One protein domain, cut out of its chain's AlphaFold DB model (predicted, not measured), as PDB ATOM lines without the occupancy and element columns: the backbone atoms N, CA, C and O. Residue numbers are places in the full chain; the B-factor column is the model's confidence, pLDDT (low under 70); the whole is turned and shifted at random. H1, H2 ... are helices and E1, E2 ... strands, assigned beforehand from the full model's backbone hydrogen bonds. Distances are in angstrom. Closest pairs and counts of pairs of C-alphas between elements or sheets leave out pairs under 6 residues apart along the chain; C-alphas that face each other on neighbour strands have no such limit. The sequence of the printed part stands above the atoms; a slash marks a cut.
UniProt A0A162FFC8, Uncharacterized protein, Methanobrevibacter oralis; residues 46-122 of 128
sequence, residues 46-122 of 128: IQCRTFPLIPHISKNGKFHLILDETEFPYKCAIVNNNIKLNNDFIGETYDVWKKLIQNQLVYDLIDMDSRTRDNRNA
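Overview. This is residues 46 to 122 of the 128 residues of an uncharacterized protein of Methanobrevibacter oralis (UniProt A0A162FFC8). A small two-strand hairpin, E1 and E2, sits in the middle, between the arms of an open V made by the two long helices: H3 packs over both strands, and H4 packs mainly on E1. Residues 68 to 86, with the short H2 among them, swing out as a wide loop far from H4, and short H1 lies near H3. The printed part has 77 residues in the order H1, E1, E2, H2, H3, H4; the sheet E1 - E2 is antiparallel and the class is mixed, helices and strands. It is compact, with a radius of gyration of the C-alphas of 12.7 A and spans of 34 by 30 by 20 A.

Arrangement. Start with H1, residues 46 to 50, and E1, residues 53 to 57. E1 forms a hairpin with E2, residues 63 to 67; look for N 54 and O 66, 3.0 A apart, and N 64 and O 56, 2.8 A. H2, residues 77 to 80, has its Val 79 C-alpha 7.1 A from that of Leu 67, their closest pair. H3, residues 87 to 100, is close to H1 but not clearly touching; the closest C-alphas, Thr 50 and Thr 93, are 6.1 A apart. The closest C-alphas of E2 and H3, Leu 65 and Tyr 94, are 6.7 A apart. H4, residues 104 to 119, comes closest to E1 at C-alphas His 56 and Ser 114, 5.5 A. H3 and H4 are close but not clearly touching, closest at C-alphas Leu 100 and Val 106, 6.6 A, at a steep tilt of 62 degrees, opposite ways. Every O i to N i+4 pair is within hydrogen-bond range in H1, H3 and H4; H2 is too short for one.

Along the chain. Find C-alpha 46 at (174.953, 237.019, 111.378), where H1 begins. H3 runs 19.9 A from C-alpha 87 at (160.701, 226.203, 114.700), and H4 runs 22.2 A to C-alpha 119 at (169.497, 247.367, 133.613).

Size, cuts and confidence. The C-alphas farthest apart, Asn 81 and Gln 104, are 35.1 A apart. The printed part has no cut and no long link; pLDDT is under 70 at residues 71 to 74 and 121 to 122.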
ATOM      1  N   ILE A  46     175.801 238.021 110.727       88.06
ATOM      2  CA  ILE A  46     174.953 237.019 111.378       88.06
ATOM      3  C   ILE A  46     173.720 237.647 112.039       88.06
ATOM      4  O   ILE A  46     172.620 237.130 111.873       88.06
ATOM      5  N   GLN A  47     173.863 238.826 112.647       85.94
ATOM      6  CA  GLN A  47     172.776 239.568 113.290       85.94
ATOM      7  C   GLN A  47     171.624 239.865 112.317       85.94
ATOM      8  O   GLN A  47     170.455 239.700 112.650       85.94
ATOM      9  N   CYS A  48     171.934 240.230 111.066       84.06
ATOM     10  CA  CYS A  48     170.915 240.480 110.043       84.06
ATOM     11  C   CYS A  48     170.259 239.200 109.506       84.06
ATOM     12  O   CYS A  48     169.237 239.284 108.825       84.06
ATOM     13  N   ARG A  49     170.870 238.030 109.721       89.44
ATOM     14  CA  ARG A  49     170.334 236.730 109.293       89.44
ATOM     15  C   ARG A  49     169.462 236.088 110.362       89.44
ATOM     16  O   ARG A  49     168.566 235.336 110.003       89.44
ATOM     17  N   THR A  50     169.726 236.384 111.632       92.88
ATOM     18  CA  THR A  50     168.997 235.807 112.765       92.88
ATOM     19  C   THR A  50     167.865 236.696 113.271       92.88
ATOM     20  O   THR A  50     167.080 236.237 114.088       92.88
ATOM     21  N   PHE A  51     167.725 237.929 112.767       89.31
ATOM     22  CA  PHE A  51     166.582 238.794 113.074       89.31
ATOM     23  C   PHE A  51     165.239 238.065 112.828       89.31
ATOM     24  O   PHE A  51     165.075 237.458 111.765       89.31
ATOM     25  N   PRO A  52     164.262 238.131 113.753       91.06
ATOM     26  CA  PRO A  52     164.186 239.023 114.918       91.06
ATOM     27  C   PRO A  52     164.780 238.450 116.214       91.06
ATOM     28  O   PRO A  52     164.491 238.973 117.281       91.06
ATOM     29  N   LEU A  53     165.560 237.370 116.156       94.06
ATOM     30  CA  LEU A  53     166.144 236.734 117.333       94.06
ATOM     31  C   LEU A  53     167.553 237.259 117.602       94.06
ATOM     32  O   LEU A  53     168.416 237.281 116.713       94.06
ATOM     33  N   ILE A  54     167.793 237.615 118.861       94.62
ATOM     34  CA  ILE A  54     169.107 238.013 119.367       94.62
ATOM     35  C   ILE A  54     169.526 237.129 120.547       94.62
ATOM     36  O   ILE A  54     168.672 236.643 121.297       94.62
ATOM     37  N   PRO A  55     170.839 236.901 120.726       96.62
ATOM     38  CA  PRO A  55     171.351 236.133 121.847       96.62
ATOM     39  C   PRO A  55     171.233 236.917 123.161       96.62
ATOM     40  O   PRO A  55     171.435 238.135 123.217       96.62
ATOM     41  N   HIS A  56     170.954 236.200 124.242       96.25
ATOM     42  CA  HIS A  56     170.918 236.745 125.590       96.25
ATOM     43  C   HIS A  56     171.533 235.757 126.581       96.25
ATOM     44  O   HIS A  56     171.302 234.552 126.502       96.25
ATOM     45  N   ILE A  57     172.316 236.267 127.528       96.81
ATOM     46  CA  ILE A  57     172.874 235.485 128.629       96.81
ATOM     47  C   ILE A  57     172.231 236.005 129.910       96.81
ATOM     48  O   ILE A  57     172.421 237.155 130.303       96.81
ATOM     49  N   SER A  58     171.463 235.160 130.586       94.06
ATOM     50  CA  SER A  58     170.820 235.540 131.846       94.06
ATOM     51  C   SER A  58     171.843 235.645 132.986       94.06
ATOM     52  O   SER A  58     172.989 235.218 132.853       94.06
ATOM     53  N   LYS A  59     171.455 236.227 134.128       91.44
ATOM     54  CA  LYS A  59     172.373 236.481 135.262       91.44
ATOM     55  C   LYS A  59     173.027 235.224 135.845       91.44
ATOM     56  O   LYS A  59     174.060 235.329 136.494       91.44
ATOM     57  N   ASN A  60     172.437 234.047 135.633       93.06
ATOM     58  CA  ASN A  60     173.006 232.767 136.061       93.06
ATOM     59  C   ASN A  60     173.906 232.114 134.990       93.06
ATOM     60  O   ASN A  60     174.315 230.968 135.161       93.06
ATOM     61  N   GLY A  61     174.190 232.815 133.887       93.25
ATOM     62  CA  GLY A  61     175.026 232.329 132.788       93.25
ATOM     63  C   GLY A  61     174.295 231.464 131.758       93.25
ATOM     64  O   GLY A  61     174.934 230.927 130.856       93.25
ATOM     65  N   LYS A  62     172.968 231.304 131.850       95.62
ATOM     66  CA  LYS A  62     172.211 230.521 130.864       95.62
ATOM     67  C   LYS A  62     171.996 231.315 129.574       95.62
ATOM     68  O   LYS A  62     171.488 232.436 129.617       95.62
ATOM     69  N   PHE A  63     172.352 230.695 128.450       97.19
ATOM     70  CA  PHE A  63     172.128 231.213 127.101       97.19
ATOM     71  C   PHE A  63     170.679 231.009 126.640       97.19
ATOM     72  O   PHE A  63     170.128 229.915 126.788       97.19
ATOM     73  N   HIS A  64     170.122 232.060 126.044       96.62
ATOM     74  CA  HIS A  64     168.767 232.160 125.526       96.62
ATOM     75  C   HIS A  64     168.727 232.884 124.181       96.62
ATOM     76  O   HIS A  64     169.607 233.696 123.876       96.62
ATOM     77  N   LEU A  65     167.657 232.657 123.418       96.50
ATOM     78  CA  LEU A  65     167.235 233.603 122.383       96.50
ATOM     79  C   LEU A  65     166.047 234.416 122.879       96.50
ATOM     80  O   LEU A  65     165.123 233.874 123.488       96.50
ATOM     81  N   ILE A  66     166.066 235.707 122.569       94.00
ATOM     82  CA  ILE A  66     164.975 236.640 122.855       94.00
ATOM     83  C   ILE A  66     164.575 237.380 121.579       94.00
ATOM     84  O   ILE A  66     165.344 237.414 120.611       94.00
ATOM     85  N   LEU A  67     163.390 237.990 121.580       90.81
ATOM     86  CA  LEU A  67     163.011 238.923 120.522       90.81
ATOM     87  C   LEU A  67     163.820 240.218 120.625       90.81
ATOM     88  O   LEU A  67     164.045 240.761 121.707       90.81
ATOM     89  N   ASP A  68     164.269 240.705 119.475       87.38
ATOM     90  CA  ASP A  68     164.937 241.990 119.364       87.38
ATOM     91  C   ASP A  68     163.921 243.130 119.462       87.38
ATOM     92  O   ASP A  68     163.174 243.418 118.524       87.38
ATOM     93  N   GLU A  69     163.913 243.774 120.623       76.50
ATOM     94  CA  GLU A  69     163.081 244.935 120.937       76.50
ATOM     95  C   GLU A  69     163.828 246.263 120.766       76.50
ATOM     96  O   GLU A  69     163.368 247.298 121.252       76.50
ATOM     97  N   THR A  70     164.999 246.273 120.113       72.38
ATOM     98  CA  THR A  70     165.664 247.549 119.830       72.38
ATOM     99  C   THR A  70     164.740 248.485 119.048       72.38
ATOM    100  O   THR A  70     164.004 248.072 118.151       72.38
ATOM    101  N   GLU A  71     164.748 249.768 119.426       57.84
ATOM    102  CA  GLU A  71     163.923 250.790 118.782       57.84
ATOM    103  C   GLU A  71     164.360 250.972 117.327       57.84
ATOM    104  O   GLU A  71     165.306 251.691 117.001       57.84
ATOM    105  N   PHE A  72     163.650 250.306 116.424       67.12
ATOM    106  CA  PHE A  72     163.701 250.618 115.009       67.12
ATOM    107  C   PHE A  72     162.899 251.902 114.756       67.12
ATOM    108  O   PHE A  72     161.884 252.134 115.415       67.12
ATOM    109  N   PRO A  73     163.241 252.707 113.732       66.00
ATOM    110  CA  PRO A  73     162.411 253.847 113.325       66.00
ATOM    111  C   PRO A  73     161.036 253.421 112.763       66.00
ATOM    112  O   PRO A  73     160.276 254.249 112.266       66.00
ATOM    113  N   TYR A  74     160.718 252.125 112.801       67.50
ATOM    114  CA  TYR A  74     159.497 251.513 112.307       67.50
ATOM    115  C   TYR A  74     159.010 250.431 113.274       67.50
ATOM    116  O   TYR A  74     159.788 249.773 113.958       67.50
ATOM    117  N   LYS A  75     157.698 250.185 113.288       70.50
ATOM    118  CA  LYS A  75     157.115 249.066 114.035       70.50
ATOM    119  C   LYS A  75     157.364 247.760 113.280       70.50
ATOM    120  O   LYS A  75     156.803 247.548 112.206       70.50
ATOM    121  N   CYS A  76     158.199 246.877 113.826       75.75
ATOM    122  CA  CYS A  76     158.410 245.546 113.257       75.75
ATOM    123  C   CYS A  76     157.115 244.723 113.346       75.75
ATOM    124  O   CYS A  76     156.660 244.418 114.445       75.75
ATOM    125  N   ALA A  77     156.522 244.344 112.209       75.81
ATOM    126  CA  ALA A  77     155.279 243.566 112.190       75.81
ATOM    127  C   ALA A  77     155.433 242.168 112.813       75.81
ATOM    128  O   ALA A  77     154.477 241.647 113.370       75.81
ATOM    129  N   ILE A  78     156.631 241.574 112.743       77.31
ATOM    130  CA  ILE A  78     156.897 240.244 113.309       77.31
ATOM    131  C   ILE A  78     156.797 240.287 114.835       77.31
ATOM    132  O   ILE A  78     156.080 239.480 115.418       77.31
ATOM    133  N   VAL A  79     157.463 241.272 115.447       75.62
ATOM    134  CA  VAL A  79     157.470 241.472 116.903       75.62
ATOM    135  C   VAL A  79     156.114 242.002 117.383       75.62
ATOM    136  O   VAL A  79     155.552 241.470 118.324       75.62
ATOM    137  N   ASN A  80     155.528 243.000 116.707       76.06
ATOM    138  CA  ASN A  80     154.283 243.634 117.169       76.06
ATOM    139  C   ASN A  80     153.028 242.768 116.998       76.06
ATOM    140  O   ASN A  80     152.076 242.930 117.756       76.06
ATOM    141  N   ASN A  81     152.990 241.885 115.995       80.06
ATOM    142  CA  ASN A  81     151.822 241.038 115.743       80.06
ATOM    143  C   ASN A  81     151.985 239.628 116.334       80.06
ATOM    144  O   ASN A  81     151.199 238.749 115.984       80.06
ATOM    145  N   ASN A  82     153.010 239.394 117.168       74.56
ATOM    146  CA  ASN A  82     153.354 238.088 117.741       74.56
ATOM    147  C   ASN A  82     153.325 236.966 116.692       74.56
ATOM    148  O   ASN A  82     152.731 235.901 116.893       74.56
ATOM    149  N   ILE A  83     153.924 237.227 115.525       83.31
ATOM    150  CA  ILE A  83     153.928 236.255 114.433       83.31
ATOM    151  C   ILE A  83     154.799 235.081 114.863       83.31
ATOM    152  O   ILE A  83     156.001 235.233 115.079       83.31
ATOM    153  N   LYS A  84     154.195 233.894 114.943       87.12
ATOM    154  CA  LYS A  84     154.918 232.672 115.287       87.12
ATOM    155  C   LYS A  84     156.041 232.422 114.279       87.12
ATOM    156  O   LYS A  84     155.791 232.256 113.084       87.12
ATOM    157  N   LEU A  85     157.272 232.365 114.779       91.19
ATOM    158  CA  LEU A  85     158.438 232.019 113.977       91.19
ATOM    159  C   LEU A  85     158.449 230.519 113.667       91.19
ATOM    160  O   LEU A  85     157.912 229.696 114.411       91.19
ATOM    161  N   ASN A  86     159.071 230.164 112.548       94.69
ATOM    162  CA  ASN A  86     159.301 228.771 112.196       94.69
ATOM    163  C   ASN A  86     160.251 228.118 113.227       94.69
ATOM    164  O   ASN A  86     161.255 228.714 113.617       94.69
ATOM    165  N   ASN A  87     159.932 226.896 113.663       95.69
ATOM    166  CA  ASN A  87     160.701 226.203 114.700       95.69
ATOM    167  C   ASN A  87     162.123 225.842 114.248       95.69
ATOM    168  O   ASN A  87     163.046 225.943 115.053       95.69
ATOM    169  N   ASP A  88     162.312 225.473 112.979       97.25
ATOM    170  CA  ASP A  88     163.636 225.172 112.424       97.25
ATOM    171  C   ASP A  88     164.497 226.438 112.424       97.25
ATOM    172  O   ASP A  88     165.650 226.409 112.838       97.25
ATOM    173  N   PHE A  89     163.917 227.590 112.073       95.56
ATOM    174  CA  PHE A  89     164.610 228.876 112.164       95.56
ATOM    175  C   PHE A  89     165.077 229.188 113.595       95.56
ATOM    176  O   PHE A  89     166.216 229.621 113.776       95.56
ATOM    177  N   ILE A  90     164.233 228.952 114.608       96.81
ATOM    178  CA  ILE A  90     164.607 229.134 116.021       96.81
ATOM    179  C   ILE A  90     165.746 228.175 116.397       96.81
ATOM    180  O   ILE A  90     166.746 228.615 116.965       96.81
ATOM    181  N   GLY A  91     165.612 226.888 116.065       97.81
ATOM    182  CA  GLY A  91     166.593 225.851 116.393       97.81
ATOM    183  C   GLY A  91     167.961 226.107 115.762       97.81
ATOM    184  O   GLY A  91     168.967 226.161 116.466       97.81
ATOM    185  N   GLU A  92     167.997 226.373 114.457       97.56
ATOM    186  CA  GLU A  92     169.237 226.673 113.732       97.56
ATOM    187  C   GLU A  92     169.894 227.961 114.244       97.56
ATOM    188  O   GLU A  92     171.112 228.027 114.425       97.56
ATOM    189  N   THR A  93     169.090 228.986 114.547       97.38
ATOM    190  CA  THR A  93     169.592 230.227 115.148       97.38
ATOM    191  C   THR A  93     170.225 229.958 116.511       97.38
ATOM    192  O   THR A  93     171.314 230.466 116.792       97.38
ATOM    193  N   TYR A  94     169.579 229.140 117.346       97.69
ATOM    194  CA  TYR A  94     170.086 228.778 118.668       97.69
ATOM    195  C   TYR A  94     171.418 228.042 118.555       97.69
ATOM    196  O   TYR A  94     172.385 228.412 119.221       97.69
ATOM    197  N   ASP A  95     171.506 227.056 117.666       97.75
ATOM    198  CA  ASP A  95     172.710 226.253 117.476       97.75
ATOM    199  C   ASP A  95     173.883 227.058 116.917       97.75
ATOM    200  O   ASP A  95     175.028 226.853 117.335       97.75
ATOM    201  N   VAL A  96     173.631 227.987 115.992       97.12
ATOM    202  CA  VAL A  96     174.672 228.882 115.473       97.12
ATOM    203  C   VAL A  96     175.193 229.792 116.579       97.12
ATOM    204  O   VAL A  96     176.405 229.847 116.792       97.12
ATOM    205  N   TRP A  97     174.316 230.462 117.328       97.62
ATOM    206  CA  TRP A  97     174.755 231.334 118.419       97.62
ATOM    207  C   TRP A  97     175.449 230.556 119.533       97.62
ATOM    208  O   TRP A  97     176.503 230.987 119.993       97.62
ATOM    209  N   LYS A  98     174.953 229.370 119.892       97.19
ATOM    210  CA  LYS A  98     175.594 228.482 120.870       97.19
ATOM    211  C   LYS A  98     177.024 228.103 120.474       97.19
ATOM    212  O   LYS A  98     177.877 227.983 121.348       97.19
ATOM    213  N   LYS A  99     177.307 227.936 119.177       97.62
ATOM    214  CA  LYS A  99     178.676 227.745 118.663       97.62
ATOM    215  C   LYS A  99     179.484 229.043 118.744       97.62
ATOM    216  O   LYS A  99     180.622 229.024 119.195       97.62
ATOM    217  N   LEU A 100     178.900 230.177 118.351       96.44
ATOM    218  CA  LEU A 100     179.587 231.474 118.353       96.44
ATOM    219  C   LEU A 100     179.999 231.933 119.758       96.44
ATOM    220  O   LEU A 100     181.108 232.435 119.916       96.44
ATOM    221  N   ILE A 101     179.166 231.717 120.781       96.69
ATOM    222  CA  ILE A 101     179.480 232.096 122.171       96.69
ATOM    223  C   ILE A 101     180.592 231.254 122.805       96.69
ATOM    224  O   ILE A 101     181.040 231.567 123.900       96.69
ATOM    225  N   GLN A 102     181.068 230.197 122.138       96.50
ATOM    226  CA  GLN A 102     182.290 229.504 122.561       96.50
ATOM    227  C   GLN A 102     183.531 230.387 122.367       96.50
ATOM    228  O   GLN A 102     184.565 230.153 122.989       96.50
ATOM    229  N   ASN A 103     183.443 231.412 121.512       95.56
ATOM    230  CA  ASN A 103     184.448 232.456 121.418       95.56
ATOM    231  C   ASN A 103     184.244 233.485 122.541       95.56
ATOM    232  O   ASN A 103     183.199 234.134 122.611       95.56
ATOM    233  N   GLN A 104     185.273 233.683 123.369       94.06
ATOM    234  CA  GLN A 104     185.213 234.579 124.527       94.06
ATOM    235  C   GLN A 104     184.824 236.019 124.161       94.06
ATOM    236  O   GLN A 104     184.020 236.628 124.857       94.06
ATOM    237  N   LEU A 105     185.333 236.561 123.050       92.19
ATOM    238  CA  LEU A 105     185.031 237.938 122.646       92.19
ATOM    239  C   LEU A 105     183.553 238.103 122.281       92.19
ATOM    240  O   LEU A 105     182.961 239.139 122.577       92.19
ATOM    241  N   VAL A 106     182.957 237.078 121.665       93.94
ATOM    242  CA  VAL A 106     181.527 237.050 121.337       93.94
ATOM    243  C   VAL A 106     180.689 236.888 122.602       93.94
ATOM    244  O   VAL A 106     179.709 237.611 122.769       93.94
ATOM    245  N   TYR A 107     181.082 235.976 123.497       96.12
ATOM    246  CA  TYR A 107     180.424 235.787 124.790       96.12
ATOM    247  C   TYR A 107     180.374 237.094 125.584       96.12
ATOM    248  O   TYR A 107     179.300 237.509 126.010       96.12
ATOM    249  N   ASP A 108     181.514 237.772 125.724       94.75
ATOM    250  CA  ASP A 108     181.630 238.995 126.519       94.75
ATOM    251  C   ASP A 108     180.781 240.135 125.949       94.75
ATOM    252  O   ASP A 108     180.180 240.898 126.706       94.75
ATOM    253  N   LEU A 109     180.695 240.239 124.616       93.19
ATOM    254  CA  LEU A 109     179.822 241.211 123.956       93.19
ATOM    255  C   LEU A 109     178.352 240.933 124.277       93.19
ATOM    256  O   LEU A 109     177.618 241.839 124.667       93.19
ATOM    257  N   ILE A 110     177.927 239.676 124.152       95.19
ATOM    258  CA  ILE A 110     176.541 239.281 124.410       95.19
ATOM    259  C   ILE A 110     176.195 239.445 125.888       95.19
ATOM    260  O   ILE A 110     175.086 239.888 126.194       95.19
ATOM    261  N   ASP A 111     177.102 239.118 126.809       95.69
ATOM    262  CA  ASP A 111     176.874 239.312 128.240       95.69
ATOM    263  C   ASP A 111     176.722 240.802 128.567       95.69
ATOM    264  O   ASP A 111     175.723 241.189 129.172       95.69
ATOM    265  N   MET A 112     177.619 241.661 128.074       93.50
ATOM    266  CA  MET A 112     177.520 243.113 128.257       93.50
ATOM    267  C   MET A 112     176.202 243.687 127.707       93.50
ATOM    268  O   MET A 112     175.531 244.470 128.392       93.50
ATOM    269  N   ASP A 113     175.797 243.282 126.503       92.12
ATOM    270  CA  ASP A 113     174.521 243.684 125.904       92.12
ATOM    271  C   ASP A 113     173.327 243.176 126.725       92.12
ATOM    272  O   ASP A 113     172.338 243.891 126.916       92.12
ATOM    273  N   SER A 114     173.430 241.959 127.265       94.06
ATOM    274  CA  SER A 114     172.418 241.356 128.138       94.06
ATOM    275  C   SER A 114     172.268 242.138 129.441       94.06
ATOM    276  O   SER A 114     171.147 242.481 129.809       94.06
ATOM    277  N   ARG A 115     173.374 242.526 130.094       93.25
ATOM    278  CA  ARG A 115     173.329 243.393 131.286       93.25
ATOM    279  C   ARG A 115     172.776 244.772 130.971       93.25
ATOM    280  O   ARG A 115     172.033 245.328 131.775       93.25
ATOM    281  N   THR A 116     173.096 245.319 129.803       90.75
ATOM    282  CA  THR A 116     172.545 246.607 129.368       90.75
ATOM    283  C   THR A 116     171.028 246.536 129.205       90.75
ATOM    284  O   THR A 116     170.339 247.457 129.642       90.75
ATOM    285  N   ARG A 117     170.494 245.448 128.634       90.62
ATOM    286  CA  ARG A 117     169.043 245.203 128.555       90.62
ATOM    287  C   ARG A 117     168.412 245.027 129.937       90.62
ATOM    288  O   ARG A 117     167.450 245.731 130.238       90.62
ATOM    289  N   ASP A 118     168.992 244.184 130.791       90.38
ATOM    290  CA  ASP A 118     168.498 243.947 132.157       90.38
ATOM    291  C   ASP A 118     168.407 245.248 132.969       90.38
ATOM    292  O   ASP A 118     167.417 245.498 133.650       90.38
ATOM    293  N   ASN A 119     169.428 246.105 132.873       87.62
ATOM    294  CA  ASN A 119     169.497 247.367 133.613       87.62
ATOM    295  C   ASN A 119     168.490 248.419 133.123       87.62
ATOM    296  O   ASN A 119     168.202 249.368 133.848       87.62
ATOM    297  N   ARG A 120     167.962 248.276 131.903       84.56
ATOM    298  CA  ARG A 120     166.900 249.143 131.372       84.56
ATOM    299  C   ARG A 120     165.502 248.717 131.836       84.56
ATOM    300  O   ARG A 120     164.541 249.379 131.458       84.56
ATOM    301  N   ASN A 121     165.379 247.650 132.638       67.12
ATOM    302  CA  ASN A 121     164.105 247.016 132.999       67.12
ATOM    303  C   ASN A 121     163.243 246.682 131.765       67.12
ATOM    304  O   ASN A 121     162.016 246.763 131.819       67.12
ATOM    305  N   ALA A 122     163.878 246.339 130.641       67.38
ATOM    306  CA  ALA A 122     163.155 245.906 129.455       67.38
ATOM    307  C   ALA A 122     162.518 244.538 129.737       67.38
ATOM    308  O   ALA A 122     163.219 243.589 130.090       67.38
TER     309      ALA A 122